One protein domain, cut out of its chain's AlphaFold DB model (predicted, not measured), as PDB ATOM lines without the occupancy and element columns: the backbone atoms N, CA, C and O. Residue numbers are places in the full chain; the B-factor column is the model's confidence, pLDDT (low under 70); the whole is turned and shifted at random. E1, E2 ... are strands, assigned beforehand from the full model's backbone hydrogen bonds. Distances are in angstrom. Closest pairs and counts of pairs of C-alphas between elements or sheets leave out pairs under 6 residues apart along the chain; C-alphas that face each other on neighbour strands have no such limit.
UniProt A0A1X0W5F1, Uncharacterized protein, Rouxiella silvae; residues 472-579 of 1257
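This is residues 472 to 579 of the 1257 residues of an uncharacterized protein of Rouxiella silvae (UniProt A0A1X0W5F1). Residues 472 to 506, without named elements, lead into a strongly twisted sheet: the antiparallel meander E1 to E6, each strand neighbouring the one before. Residues 474 to 475 pair with E2, 488 to 489 with E3. The printed part has 108 residues, under half in the named strands, and no named helix. The all-strand whole is compact, radius of gyration of the C-alphas 13.7 A, spanning 41 by 37 by 29 A.

E1, residues 507 to 509, and E2, residues 516 to 522, form a hairpin, N 508 to O 517 at 2.8 A. E3, residues 528 to 535, is staggered between E2 and E4, residues 542 to 549; N 544 to O 534 is 2.7 A. E5, residues 554 to 562, and E6, residues 568 to 576, form another hairpin, N 557 to O 574 at 2.8 A.

C-alpha 507 is at (17.909, 13.837, 28.308), C-alpha 576 at (32.826, 29.912, 44.308).

The printed part has no cut; pLDDT is under 70 at 12 residues, among them 472 to 477.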
ATOM      1  N   THR A 472      17.453   7.638  48.820       46.66
ATOM      2  CA  THR A 472      18.461   7.626  47.716       46.66
ATOM      3  C   THR A 472      19.422   6.426  47.927       46.66
ATOM      4  O   THR A 472      19.758   6.133  49.068       46.66
ATOM      5  N   ASN A 473      19.929   5.648  46.952       50.56
ATOM      6  CA  ASN A 473      19.760   5.569  45.492       50.56
ATOM      7  C   ASN A 473      20.286   4.231  44.914       50.56
ATOM      8  O   ASN A 473      21.261   3.691  45.435       50.56
ATOM      9  N   SER A 474      19.764   3.833  43.740       40.41
ATOM     10  CA  SER A 474      20.540   3.221  42.646       40.41
ATOM     11  C   SER A 474      20.696   4.263  41.515       40.41
ATOM     12  O   SER A 474      19.804   4.509  40.706       40.41
ATOM     13  N   VAL A 475      21.828   4.979  41.506       54.50
ATOM     14  CA  VAL A 475      22.156   5.957  40.447       54.50
ATOM     15  C   VAL A 475      22.643   5.184  39.220       54.50
ATOM     16  O   VAL A 475      23.616   4.438  39.341       54.50
ATOM     17  N   THR A 476      22.001   5.355  38.059       57.09
ATOM     18  CA  THR A 476      22.334   4.607  36.829       57.09
ATOM     19  C   THR A 476      23.645   5.061  36.193       57.09
ATOM     20  O   THR A 476      24.323   4.243  35.582       57.09
ATOM     21  N   SER A 477      24.053   6.323  36.374       69.12
ATOM     22  CA  SER A 477      25.361   6.812  35.919       69.12
ATOM     23  C   SER A 477      26.269   7.185  37.102       69.12
ATOM     24  O   SER A 477      25.895   8.035  37.919       69.12
ATOM     25  N   PRO A 478      27.484   6.605  37.206       79.12
ATOM     26  CA  PRO A 478      28.449   6.936  38.254       79.12
ATOM     27  C   PRO A 478      28.778   8.431  38.339       79.12
ATOM     28  O   PRO A 478      29.080   8.913  39.427       79.12
ATOM     29  N   ILE A 479      28.670   9.168  37.224       89.06
ATOM     30  CA  ILE A 479      29.031  10.591  37.129       89.06
ATOM     31  C   ILE A 479      28.138  11.496  37.992       89.06
ATOM     32  O   ILE A 479      28.564  12.565  38.423       89.06
ATOM     33  N   PHE A 480      26.908  11.059  38.273       91.69
ATOM     34  CA  PHE A 480      25.953  11.799  39.100       91.69
ATOM     35  C   PHE A 480      25.977  11.351  40.569       91.69
ATOM     36  O   PHE A 480      25.216  11.876  41.389       91.69
ATOM     37  N   ARG A 481      26.850  10.396  40.942       81.19
ATOM     38  CA  ARG A 481      27.035  10.015  42.349       81.19
ATOM     39  C   ARG A 481      27.635  11.189  43.119       81.19
ATOM     40  O   ARG A 481      28.642  11.765  42.724       81.19
ATOM     41  N   GLY A 482      27.011  11.529  44.243       80.50
ATOM     42  CA  GLY A 482      27.451  12.630  45.101       80.50
ATOM     43  C   GLY A 482      26.857  13.996  44.752       80.50
ATOM     44  O   GLY A 482      27.281  14.992  45.334       80.50
ATOM     45  N   LEU A 483      25.877  14.070  43.843       87.25
ATOM     46  CA  LEU A 483      25.027  15.257  43.752       87.25
ATOM     47  C   LEU A 483      24.150  15.380  45.010       87.25
ATOM     48  O   LEU A 483      23.575  14.372  45.432       87.25
ATOM     49  N   PRO A 484      24.033  16.578  45.614       85.00
ATOM     50  CA  PRO A 484      23.172  16.777  46.773       85.00
ATOM     51  C   PRO A 484      21.703  16.546  46.402       85.00
ATOM     52  O   PRO A 484      21.284  16.785  45.269       85.00
ATOM     53  N   SER A 485      20.891  16.112  47.366       80.56
ATOM     54  CA  SER A 485      19.456  15.888  47.147       80.56
ATOM     55  C   SER A 485      18.718  17.156  46.704       80.56
ATOM     56  O   SER A 485      17.721  17.055  46.001       80.56
ATOM     57  N   SER A 486      19.238  18.346  47.031       84.69
ATOM     58  CA  SER A 486      18.665  19.644  46.646       84.69
ATOM     59  C   SER A 486      18.640  19.914  45.139       84.69
ATOM     60  O   SER A 486      17.855  20.752  44.703       84.69
ATOM     61  N   VAL A 487      19.485  19.247  44.344       91.06
ATOM     62  CA  VAL A 487      19.487  19.395  42.874       91.06
ATOM     63  C   VAL A 487      18.728  18.280  42.158       91.06
ATOM     64  O   VAL A 487      18.469  18.395  40.960       91.06
ATOM     65  N   GLN A 488      18.384  17.205  42.871       89.44
ATOM     66  CA  GLN A 488      17.563  16.132  42.326       89.44
ATOM     67  C   GLN A 488      16.109  16.591  42.320       89.44
ATOM     68  O   GLN A 488      15.553  16.974  43.346       89.44
ATOM     69  N   VAL A 489      15.492  16.549  41.148       89.00
ATOM     70  CA  VAL A 489      14.113  16.966  40.931       89.00
ATOM     71  C   VAL A 489      13.295  15.789  40.420       89.00
ATOM     72  O   VAL A 489      13.766  14.959  39.638       89.00
ATOM     73  N   VAL A 490      12.046  15.729  40.866       86.88
ATOM     74  CA  VAL A 490      11.011  14.907  40.248       86.88
ATOM     75  C   VAL A 490      10.118  15.890  39.492       86.88
ATOM     76  O   VAL A 490       9.410  16.663  40.141       86.88
ATOM     77  N   PRO A 491      10.213  15.966  38.154       83.88
ATOM     78  CA  PRO A 491       9.393  16.885  37.385       83.88
ATOM     79  C   PRO A 491       7.916  16.556  37.611       83.88
ATOM     80  O   PRO A 491       7.534  15.391  37.703       83.88
ATOM     81  N   LEU A 492       7.087  17.599  37.708       83.38
ATOM     82  CA  LEU A 492       5.640  17.461  37.917       83.38
ATOM     83  C   LEU A 492       4.954  16.714  36.763       83.38
ATOM     84  O   LEU A 492       3.892  16.130  36.950       83.38
ATOM     85  N   VAL A 493       5.571  16.732  35.580       84.88
ATOM     86  CA  VAL A 493       5.111  16.030  34.384       84.88
ATOM     87  C   VAL A 493       5.979  14.797  34.172       84.88
ATOM     88  O   VAL A 493       7.209  14.864  34.253       84.88
ATOM     89  N   THR A 494       5.347  13.663  33.881       87.81
ATOM     90  CA  THR A 494       6.059  12.453  33.471       87.81
ATOM     91  C   THR A 494       6.788  12.727  32.158       87.81
ATOM     92  O   THR A 494       6.162  13.034  31.148       87.81
ATOM     93  N   LEU A 495       8.121  12.648  32.176       91.00
ATOM     94  CA  LEU A 495       8.945  12.873  30.990       91.00
ATOM     95  C   LEU A 495       8.861  11.655  30.060       91.00
ATOM     96  O   LEU A 495       9.552  10.654  30.260       91.00
ATOM     97  N   ASP A 496       7.968  11.743  29.075       89.06
ATOM     98  CA  ASP A 496       7.782  10.751  28.016       89.06
ATOM     99  C   ASP A 496       9.061  10.635  27.153       89.06
ATOM    100  O   ASP A 496       9.685  11.658  26.853       89.06
ATOM    101  N   PRO A 497       9.481   9.428  26.724       89.75
ATOM    102  CA  PRO A 497      10.481   9.251  25.668       89.75
ATOM    103  C   PRO A 497      10.302  10.148  24.429       89.75
ATOM    104  O   PRO A 497      11.302  10.516  23.812       89.75
ATOM    105  N   ALA A 498       9.074  10.545  24.082       91.25
ATOM    106  CA  ALA A 498       8.788  11.495  23.004       91.25
ATOM    107  C   ALA A 498       9.387  12.896  23.239       91.25
ATOM    108  O   ALA A 498       9.715  13.588  22.281       91.25
ATOM    109  N   LEU A 499       9.595  13.286  24.501       94.50
ATOM    110  CA  LEU A 499      10.246  14.539  24.902       94.50
ATOM    111  C   LEU A 499      11.776  14.420  24.947       94.50
ATOM    112  O   LEU A 499      12.459  15.325  25.437       94.50
ATOM    113  N   SER A 500      12.335  13.285  24.512       94.94
ATOM    114  CA  SER A 500      13.782  13.098  24.492       94.94
ATOM    115  C   SER A 500      14.445  14.105  23.556       94.94
ATOM    116  O   SER A 500      14.005  14.356  22.436       94.94
ATOM    117  N   LEU A 501      15.525  14.713  24.038       95.50
ATOM    118  CA  LEU A 501      16.293  15.667  23.265       95.50
ATOM    119  C   LEU A 501      17.033  14.906  22.147       95.50
ATOM    120  O   LEU A 501      17.839  14.024  22.465       95.50
ATOM    121  N   PRO A 502      16.808  15.220  20.855       94.31
ATOM    122  CA  PRO A 502      17.388  14.450  19.757       94.31
ATOM    123  C   PRO A 502      18.915  14.364  19.851       94.31
ATOM    124  O   PRO A 502      19.594  15.385  19.961       94.31
ATOM    125  N   GLY A 503      19.449  13.140  19.809       92.88
ATOM    126  CA  GLY A 503      20.885  12.870  19.929       92.88
ATOM    127  C   GLY A 503      21.416  12.745  21.363       92.88
ATOM    128  O   GLY A 503      22.619  12.556  21.526       92.88
ATOM    129  N   PHE A 504      20.556  12.817  22.387       95.12
ATOM    130  CA  PHE A 504      20.950  12.706  23.794       95.12
ATOM    131  C   PHE A 504      20.099  11.669  24.535       95.12
ATOM    132  O   PHE A 504      18.944  11.908  24.891       95.12
ATOM    133  N   ALA A 505      20.686  10.510  24.825       91.94
ATOM    134  CA  ALA A 505      20.066   9.502  25.674       91.94
ATOM    135  C   ALA A 505      19.772  10.076  27.067       91.94
ATOM    136  O   ALA A 505      20.570  10.825  27.639       91.94
ATOM    137  N   HIS A 506      18.613   9.704  27.615       93.31
ATOM    138  CA  HIS A 506      18.198  10.058  28.976       93.31
ATOM    139  C   HIS A 506      18.133  11.567  29.262       93.31
ATOM    140  O   HIS A 506      18.154  11.975  30.424       93.31
ATOM    141  N   THR A 507      18.032  12.384  28.216       96.38
ATOM    142  CA  THR A 507      17.909  13.837  28.308       96.38
ATOM    143  C   THR A 507      16.593  14.250  27.680       96.38
ATOM    144  O   THR A 507      16.275  13.800  26.586       96.38
ATOM    145  N   TYR A 508      15.826  15.087  28.364       97.31
ATOM    146  CA  TYR A 508      14.462  15.441  27.984       97.31
ATOM    147  C   TYR A 508      14.315  16.954  27.958       97.31
ATOM    148  O   TYR A 508      14.884  17.632  28.815       97.31
ATOM    149  N   ARG A 509      13.556  17.485  27.001       97.00
ATOM    150  CA  ARG A 509      13.209  18.905  26.927       97.00
ATOM    151  C   ARG A 509      11.694  19.046  27.007       97.00
ATOM    152  O   ARG A 509      10.985  18.439  26.220       97.00
ATOM    153  N   LEU A 510      11.207  19.837  27.958       95.31
ATOM    154  CA  LEU A 510       9.784  20.164  28.043       95.31
ATOM    155  C   LEU A 510       9.429  21.199  26.968       95.31
ATOM    156  O   LEU A 510      10.014  22.280  26.951       95.31
ATOM    157  N   ASP A 511       8.467  20.893  26.098       92.44
ATOM    158  CA  ASP A 511       8.103  21.761  24.966       92.44
ATOM    159  C   ASP A 511       7.557  23.128  25.400       92.44
ATOM    160  O   ASP A 511       7.803  24.142  24.751       92.44
ATOM    161  N   ASN A 512       6.835  23.172  26.520       91.12
ATOM    162  CA  ASN A 512       6.192  24.386  27.022       91.12
ATOM    163  C   ASN A 512       7.158  25.344  27.736       91.12
ATOM    164  O   ASN A 512       6.971  26.556  27.661       91.12
ATOM    165  N   THR A 513       8.168  24.829  28.442       93.25
ATOM    166  CA  THR A 513       9.101  25.655  29.234       93.25
ATOM    167  C   THR A 513      10.497  25.752  28.623       93.25
ATOM    168  O   THR A 513      11.277  26.620  29.009       93.25
ATOM    169  N   GLY A 514      10.843  24.860  27.691       94.81
ATOM    170  CA  GLY A 514      12.195  24.714  27.155       94.81
ATOM    171  C   GLY A 514      13.211  24.165  28.166       94.81
ATOM    172  O   GLY A 514      14.405  24.111  27.868       94.81
ATOM    173  N   GLU A 515      12.768  23.765  29.361       96.81
ATOM    174  CA  GLU A 515      13.636  23.247  30.414       96.81
ATOM    175  C   GLU A 515      14.187  21.871  30.046       96.81
ATOM    176  O   GLU A 515      13.467  21.025  29.511       96.81
ATOM    177  N   ILE A 516      15.465  21.644  30.355       97.38
ATOM    178  CA  ILE A 516      16.162  20.403  30.024       97.38
ATOM    179  C   ILE A 516      16.436  19.615  31.301       97.38
ATOM    180  O   ILE A 516      16.972  20.141  32.279       97.38
ATOM    181  N   PHE A 517      16.093  18.332  31.269       97.56
ATOM    182  CA  PHE A 517      16.264  17.397  32.371       97.56
ATOM    183  C   PHE A 517      17.154  16.237  31.943       97.56
ATOM    184  O   PHE A 517      16.939  15.655  30.885       97.56
ATOM    185  N   ILE A 518      18.121  15.861  32.779       96.75
ATOM    186  CA  ILE A 518      18.906  14.631  32.605       96.75
ATOM    187  C   ILE A 518      18.445  13.625  33.653       96.75
ATOM    188  O   ILE A 518      18.425  13.941  34.843       96.75
ATOM    189  N   ARG A 519      18.082  12.410  33.235       94.50
ATOM    190  CA  ARG A 519      17.723  11.326  34.155       94.50
ATOM    191  C   ARG A 519      18.980  10.791  34.834       94.50
ATOM    192  O   ARG A 519      19.871  10.259  34.177       94.50
ATOM    193  N   THR A 520      19.036  10.895  36.157       92.44
ATOM    194  CA  THR A 520      20.185  10.455  36.965       92.44
ATOM    195  C   THR A 520      20.038   9.032  37.493       92.44
ATOM    196  O   THR A 520      21.030   8.416  37.882       92.44
ATOM    197  N   GLY A 521      18.817   8.496  37.523       87.25
ATOM    198  CA  GLY A 521      18.558   7.132  37.976       87.25
ATOM    199  C   GLY A 521      17.093   6.875  38.290       87.25
ATOM    200  O   GLY A 521      16.195   7.508  37.726       87.25
ATOM    201  N   THR A 522      16.861   5.932  39.192       80.81
ATOM    202  CA  THR A 522      15.552   5.623  39.770       80.81
ATOM    203  C   THR A 522      15.684   5.534  41.284       80.81
ATOM    204  O   THR A 522      16.676   5.032  41.806       80.81
ATOM    205  N   THR A 523      14.682   6.026  42.004       70.88
ATOM    206  CA  THR A 523      14.566   5.826  43.445       70.88
ATOM    207  C   THR A 523      14.365   4.344  43.763       70.88
ATOM    208  O   THR A 523      13.996   3.551  42.895       70.88
ATOM    209  N   ARG A 524      14.509   3.977  45.042       60.72
ATOM    210  CA  ARG A 524      14.239   2.621  45.561       60.72
ATOM    211  C   ARG A 524      12.820   2.107  45.282       60.72
ATOM    212  O   ARG A 524      12.582   0.910  45.299       60.72
ATOM    213  N   ARG A 525      11.877   3.009  44.983       59.84
ATOM    214  CA  ARG A 525      10.487   2.690  44.611       59.84
ATOM    215  C   ARG A 525      10.251   2.658  43.094       59.84
ATOM    216  O   ARG A 525       9.107   2.642  42.660       59.84
ATOM    217  N   GLY A 526      11.309   2.718  42.283       72.06
ATOM    218  CA  GLY A 526      11.217   2.728  40.820       72.06
ATOM    219  C   GLY A 526      10.856   4.085  40.201       72.06
ATOM    220  O   GLY A 526      10.655   4.164  38.992       72.06
ATOM    221  N   VAL A 527      10.801   5.171  40.983       78.69
ATOM    222  CA  VAL A 527      10.486   6.515  40.456       78.69
ATOM    223  C   VAL A 527      11.729   7.107  39.798       78.69
ATOM    224  O   VAL A 527      12.768   7.211  40.442       78.69
ATOM    225  N   ALA A 528      11.655   7.511  38.530       85.50
ATOM    226  CA  ALA A 528      12.791   8.128  37.843       85.50
ATOM    227  C   ALA A 528      13.213   9.453  38.509       85.50
ATOM    228  O   ALA A 528      12.374  10.288  38.841       85.50
ATOM    229  N   GLN A 529      14.521   9.637  38.694       89.00
ATOM    230  CA  GLN A 529      15.118  10.860  39.228       89.00
ATOM    231  C   GLN A 529      15.778  11.665  38.116       89.00
ATOM    232  O   GLN A 529      16.404  11.086  37.223       89.00
ATOM    233  N   TYR A 530      15.683  12.990  38.211       95.44
ATOM    234  CA  TYR A 530      16.218  13.908  37.217       95.44
ATOM    235  C   TYR A 530      17.025  15.031  37.866       95.44
ATOM    236  O   TYR A 530      16.875  15.327  39.049       95.44
ATOM    237  N   ILE A 531      17.864  15.687  37.072       96.31
ATOM    238  CA  ILE A 531      18.473  16.983  37.389       96.31
ATOM    239  C   ILE A 531      18.093  17.976  36.300       96.31
ATOM    240  O   ILE A 531      18.065  17.622  35.121       96.31
ATOM    241  N   LYS A 532      17.810  19.219  36.687       97.00
ATOM    242  CA  LYS A 532      17.540  20.307  35.744       97.00
ATOM    243  C   LYS A 532      18.857  20.963  35.326       97.00
ATOM    244  O   LYS A 532      19.648  21.349  36.185       97.00
ATOM    245  N   VAL A 533      19.087  21.096  34.023       97.62
ATOM    246  CA  VAL A 533      20.332  21.629  33.449       97.62
ATOM    247  C   VAL A 533      20.062  22.667  32.361       97.62
ATOM    248  O   VAL A 533      18.989  22.707  31.766       97.62
ATOM    249  N   GLU A 534      21.063  23.494  32.071       97.12
ATOM    250  CA  GLU A 534      21.071  24.437  30.950       97.12
ATOM    251  C   GLU A 534      22.020  23.933  29.858       97.12
ATOM    252  O   GLU A 534      23.192  23.674  30.122       97.12
ATOM    253  N   GLN A 535      21.561  23.807  28.615       97.44
ATOM    254  CA  GLN A 535      22.440  23.442  27.501       97.44
ATOM    255  C   GLN A 535      23.191  24.679  26.988       97.44
ATOM    256  O   GLN A 535      22.594  25.731  26.751       97.44
ATOM    257  N   SER A 536      24.507  24.566  26.800       95.62
ATOM    258  CA  SER A 536      25.321  25.666  26.277       95.62
ATOM    259  C   SER A 536      24.961  25.969  24.822       95.62
ATOM    260  O   SER A 536      25.065  25.102  23.958       95.62
ATOM    261  N   LYS A 537      24.612  27.231  24.528       93.25
ATOM    262  CA  LYS A 537      24.306  27.692  23.159       93.25
ATOM    263  C   LYS A 537      25.497  27.535  22.210       93.25
ATOM    264  O   LYS A 537      25.321  27.192  21.051       93.25
ATOM    265  N   SER A 538      26.706  27.777  22.721       93.69
ATOM    266  CA  SER A 538      27.959  27.658  21.959       93.69
ATOM    267  C   SER A 538      28.424  26.212  21.751       93.69
ATOM    268  O   SER A 538      29.135  25.930  20.794       93.69
ATOM    269  N   HIS A 539      28.036  25.302  22.647       95.81
ATOM    270  CA  HIS A 539      28.527  23.928  22.674       95.81
ATOM    271  C   HIS A 539      27.364  22.988  23.021       95.81
ATOM    272  O   HIS A 539      27.175  22.665  24.195       95.81
ATOM    273  N   PRO A 540      26.579  22.519  22.033       95.38
ATOM    274  CA  PRO A 540      25.345  21.772  22.288       95.38
ATOM    275  C   PRO A 540      25.570  20.447  23.034       95.38
ATOM    276  O   PRO A 540      24.649  19.935  23.657       95.38
ATOM    277  N   LYS A 541      26.790  19.897  23.044       97.06
ATOM    278  CA  LYS A 541      27.128  18.706  23.840       97.06
ATOM    279  C   LYS A 541      27.416  19.003  25.325       97.06
ATOM    280  O   LYS A 541      27.665  18.062  26.071       97.06
ATOM    281  N   ILE A 542      27.411  20.267  25.765       96.69
ATOM    282  CA  ILE A 542      27.744  20.672  27.141       96.69
ATOM    283  C   ILE A 542      26.496  21.165  27.882       96.69
ATOM    284  O   ILE A 542      25.789  22.061  27.419       96.69
ATOM    285  N   PHE A 543      26.279  20.618  29.076       97.62
ATOM    286  CA  PHE A 543      25.166  20.905  29.976       97.62
ATOM    287  C   PHE A 543      25.684  21.474  31.293       97.62
ATOM    288  O   PHE A 543      26.582  20.915  31.917       97.62
ATOM    289  N   ARG A 544      25.113  22.587  31.735       97.00
ATOM    290  CA  ARG A 544      25.481  23.318  32.942       97.00
ATOM    291  C   ARG A 544      24.475  23.027  34.055       97.00
ATOM    292  O   ARG A 544      23.274  23.205  33.871       97.00
ATOM    293  N   LEU A 545      24.973  22.629  35.219       96.88
ATOM    294  CA  LEU A 545      24.209  22.424  36.448       96.88
ATOM    295  C   LEU A 545      24.673  23.428  37.507       96.88
ATOM    296  O   LEU A 545      25.853  23.457  37.856       96.88
ATOM    297  N   ASN A 546      23.742  24.204  38.057       93.56
ATOM    298  CA  ASN A 546      24.004  25.051  39.218       93.56
ATOM    299  C   ASN A 546      23.709  24.249  40.495       93.56
ATOM    300  O   ASN A 546      22.559  23.919  40.778       93.56
ATOM    301  N   VAL A 547      24.747  23.928  41.260       92.38
ATOM    302  CA  VAL A 547      24.662  23.213  42.533       92.38
ATOM    303  C   VAL A 547      24.753  24.225  43.668       92.38
ATOM    304  O   VAL A 547      25.764  24.908  43.834       92.38
ATOM    305  N   PHE A 548      23.684  24.322  44.456       84.56
ATOM    306  CA  PHE A 548      23.679  25.095  45.693       84.56
ATOM    307  C   PHE A 548      23.615  24.141  46.883       84.56
ATOM    308  O   PHE A 548      22.568  23.555  47.178       84.56
ATOM    309  N   ASP A 549      24.757  23.966  47.545       78.50
ATOM    310  CA  ASP A 549      24.853  23.184  48.773       78.50
ATOM    311  C   ASP A 549      24.698  24.130  49.969       78.50
ATOM    312  O   ASP A 549      25.670  24.723  50.444       78.50
ATOM    313  N   ARG A 550      23.453  24.282  50.448       72.12
ATOM    314  CA  ARG A 550      23.128  25.114  51.622       72.12
ATOM    315  C   ARG A 550      23.923  24.707  52.861       72.12
ATOM    316  O   ARG A 550      24.194  25.560  53.695       72.12
ATOM    317  N   ALA A 551      24.307  23.433  52.985       69.44
ATOM    318  CA  ALA A 551      25.051  22.953  54.145       69.44
ATOM    319  C   ALA A 551      26.515  23.424  54.146       69.44
ATOM    320  O   ALA A 551      27.150  23.421  55.197       69.44
ATOM    321  N   LYS A 552      27.055  23.819  52.986       70.69
ATOM    322  CA  LYS A 552      28.454  24.249  52.826       70.69
ATOM    323  C   LYS A 552      28.607  25.708  52.395       70.69
ATOM    324  O   LYS A 552      29.730  26.125  52.133       70.69
ATOM    325  N   ASP A 553      27.495  26.431  52.260       74.94
ATOM    326  CA  ASP A 553      27.420  27.764  51.643       74.94
ATOM    327  C   ASP A 553      28.200  27.856  50.313       74.94
ATOM    328  O   ASP A 553      28.856  28.842  49.977       74.94
ATOM    329  N   LEU A 554      28.167  26.759  49.549       77.31
ATOM    330  CA  LEU A 554      28.934  26.599  48.324       77.31
ATOM    331  C   LEU A 554      28.001  26.745  47.122       77.31
ATOM    332  O   LEU A 554      27.066  25.955  46.949       77.31
ATOM    333  N   ARG A 555      28.294  27.716  46.251       84.56
ATOM    334  CA  ARG A 555      27.780  27.727  44.875       84.56
ATOM    335  C   ARG A 555      28.813  27.078  43.965       84.56
ATOM    336  O   ARG A 555      29.924  27.583  43.806       84.56
ATOM    337  N   GLU A 556      28.439  25.951  43.381       91.00
ATOM    338  CA  GLU A 556      29.258  25.190  42.447       91.00
ATOM    339  C   GLU A 556      28.532  25.101  41.101       91.00
ATOM    340  O   GLU A 556      27.356  24.755  41.040       91.00
ATOM    341  N   ILE A 557      29.216  25.422  40.009       92.69
ATOM    342  CA  ILE A 557      28.705  25.241  38.649       92.69
ATOM    343  C   ILE A 557      29.428  24.037  38.053       92.69
ATOM    344  O   ILE A 557      30.650  24.061  37.902       92.69
ATOM    345  N   ARG A 558      28.682  22.986  37.710       95.69
ATOM    346  CA  ARG A 558      29.215  21.783  37.057       95.69
ATOM    347  C   ARG A 558      28.857  21.784  35.580       95.69
ATOM    348  O   ARG A 558      27.708  22.033  35.227       95.69
ATOM    349  N   TYR A 559      29.823  21.462  34.734       96.50
ATOM    350  CA  TYR A 559      29.636  21.276  33.301       96.50
ATOM    351  C   TYR A 559      29.756  19.792  32.977       96.50
ATOM    352  O   TYR A 559      30.782  19.180  33.256       96.50
ATOM    353  N   TYR A 560      28.716  19.216  32.389       96.81
ATOM    354  CA  TYR A 560      28.690  17.843  31.906       96.81
ATOM    355  C   TYR A 560      28.763  17.841  30.387       96.81
ATOM    356  O   TYR A 560      27.987  18.527  29.727       96.81
ATOM    357  N   ARG A 561      29.673  17.054  29.826       96.62
ATOM    358  CA  ARG A 561      29.792  16.827  28.389       96.62
ATOM    359  C   ARG A 561      29.189  15.477  28.036       96.62
ATOM    360  O   ARG A 561      29.543  14.470  28.647       96.62
ATOM    361  N   TYR A 562      28.302  15.470  27.051       96.94
ATOM    362  CA  TYR A 562      27.735  14.255  26.488       96.94
ATOM    363  C   TYR A 562      28.687  13.649  25.455       96.94
ATOM    364  O   TYR A 562      29.107  14.333  24.514       96.94
ATOM    365  N   GLN A 563      29.050  12.388  25.659       93.88
ATOM    366  CA  GLN A 563      29.948  11.625  24.800       93.88
ATOM    367  C   GLN A 563      29.153  10.810  23.773       93.88
ATOM    368  O   GLN A 563      27.969  10.526  23.945       93.88
ATOM    369  N   GLU A 564      29.811  10.405  22.689       88.31
ATOM    370  CA  GLU A 564      29.170   9.649  21.598       88.31
ATOM    371  C   GLU A 564      28.782   8.220  21.999       88.31
ATOM    372  O   GLU A 564      27.893   7.635  21.390       88.31
ATOM    373  N   ASN A 565      29.382   7.686  23.068       88.50
ATOM    374  CA  ASN A 565      29.023   6.388  23.649       88.50
ATOM    375  C   ASN A 565      27.697   6.411  24.436       88.50
ATOM    376  O   ASN A 565      27.307   5.399  25.012       88.50
ATOM    377  N   GLY A 566      27.023   7.559  24.492       87.75
ATOM    378  CA  GLY A 566      25.759   7.722  25.186       87.75
ATOM    379  C   GLY A 566      25.876   8.123  26.658       87.75
ATOM    380  O   GLY A 566      24.849   8.262  27.325       87.75
ATOM    381  N   GLU A 567      27.095   8.324  27.168       90.56
ATOM    382  CA  GLU A 567      27.357   8.633  28.573       90.56
ATOM    383  C   GLU A 567      27.724  10.106  28.808       90.56
ATOM    384  O   GLU A 567      28.258  10.810  27.949       90.56
ATOM    385  N   PHE A 568      27.458  10.579  30.027       94.62
ATOM    386  CA  PHE A 568      27.884  11.895  30.487       94.62
ATOM    387  C   PHE A 568      29.234  11.815  31.200       94.62
ATOM    388  O   PHE A 568      29.426  11.010  32.108       94.62
ATOM    389  N   THR A 569      30.136  12.727  30.849       94.56
ATOM    390  CA  THR A 569      31.394  12.971  31.566       94.56
ATOM    391  C   THR A 569      31.367  14.344  32.224       94.56
ATOM    392  O   THR A 569      30.835  15.293  31.652       94.56
ATOM    393  N   LEU A 570      31.935  14.470  33.422       94.50
ATOM    394  CA  LEU A 570      32.109  15.755  34.094       94.50
ATOM    395  C   LEU A 570      33.287  16.485  33.438       94.50
ATOM    396  O   LEU A 570      34.418  16.023  33.527       94.50
ATOM    397  N   ASP A 571      32.997  17.587  32.752       93.56
ATOM    398  CA  ASP A 571      33.964  18.359  31.965       93.56
ATOM    399  C   ASP A 571      34.700  19.385  32.836       93.56
ATOM    400  O   ASP A 571      35.924  19.466  32.816       93.56
ATOM    401  N   ASN A 572      33.958  20.159  33.637       93.00
ATOM    402  CA  ASN A 572      34.540  21.187  34.502       93.00
ATOM    403  C   ASN A 572      33.684  21.450  35.752       93.00
ATOM    404  O   ASN A 572      32.462  21.286  35.736       93.00
ATOM    405  N   VAL A 573      34.334  21.906  36.820       91.50
ATOM    406  CA  VAL A 573      33.724  22.311  38.087       91.50
ATOM    407  C   VAL A 573      34.245  23.694  38.466       91.50
ATOM    408  O   VAL A 573      35.438  23.870  38.698       91.50
ATOM    409  N   ILE A 574      33.347  24.670  38.580       89.81
ATOM    410  CA  ILE A 574      33.670  26.022  39.048       89.81
ATOM    411  C   ILE A 574      33.046  26.202  40.434       89.81
ATOM    412  O   ILE A 574      31.830  26.315  40.561       89.81
ATOM    413  N   SER A 575      33.867  26.207  41.485       87.38
ATOM    414  CA  SER A 575      33.422  26.402  42.872       87.38
ATOM    415  C   SER A 575      33.710  27.823  43.347       87.38
ATOM    416  O   SER A 575      34.841  28.293  43.239       87.38
ATOM    417  N   CYS A 576      32.712  28.504  43.916       80.25
ATOM    418  CA  CYS A 576      32.826  29.912  44.308       80.25
ATOM    419  C   CYS A 576      32.491  30.044  45.802       80.25
ATOM    420  O   CYS A 576      31.388  29.716  46.226       80.25
ATOM    421  N   HIS A 577      33.472  30.472  46.609       62.03
ATOM    422  CA  HIS A 577      33.391  30.516  48.083       62.03
ATOM    423  C   HIS A 577      32.876  31.850  48.659       62.03
ATOM    424  O   HIS A 577      32.911  32.047  49.869       62.03
ATOM    425  N   ARG A 578      32.422  32.802  47.833       53.81
ATOM    426  CA  ARG A 578      31.877  34.084  48.310       53.81
ATOM    427  C   ARG A 578      30.765  34.592  47.402       53.81
ATOM    428  O   ARG A 578      30.956  34.698  46.193       53.81
ATOM    429  N   VAL A 579      29.647  34.984  48.005       45.44
ATOM    430  CA  VAL A 579      28.642  35.839  47.366       45.44
ATOM    431  C   VAL A 579      29.201  37.266  47.353       45.44
ATOM    432  O   VAL A 579      29.386  37.870  48.408       45.44
TER     433      VAL A 579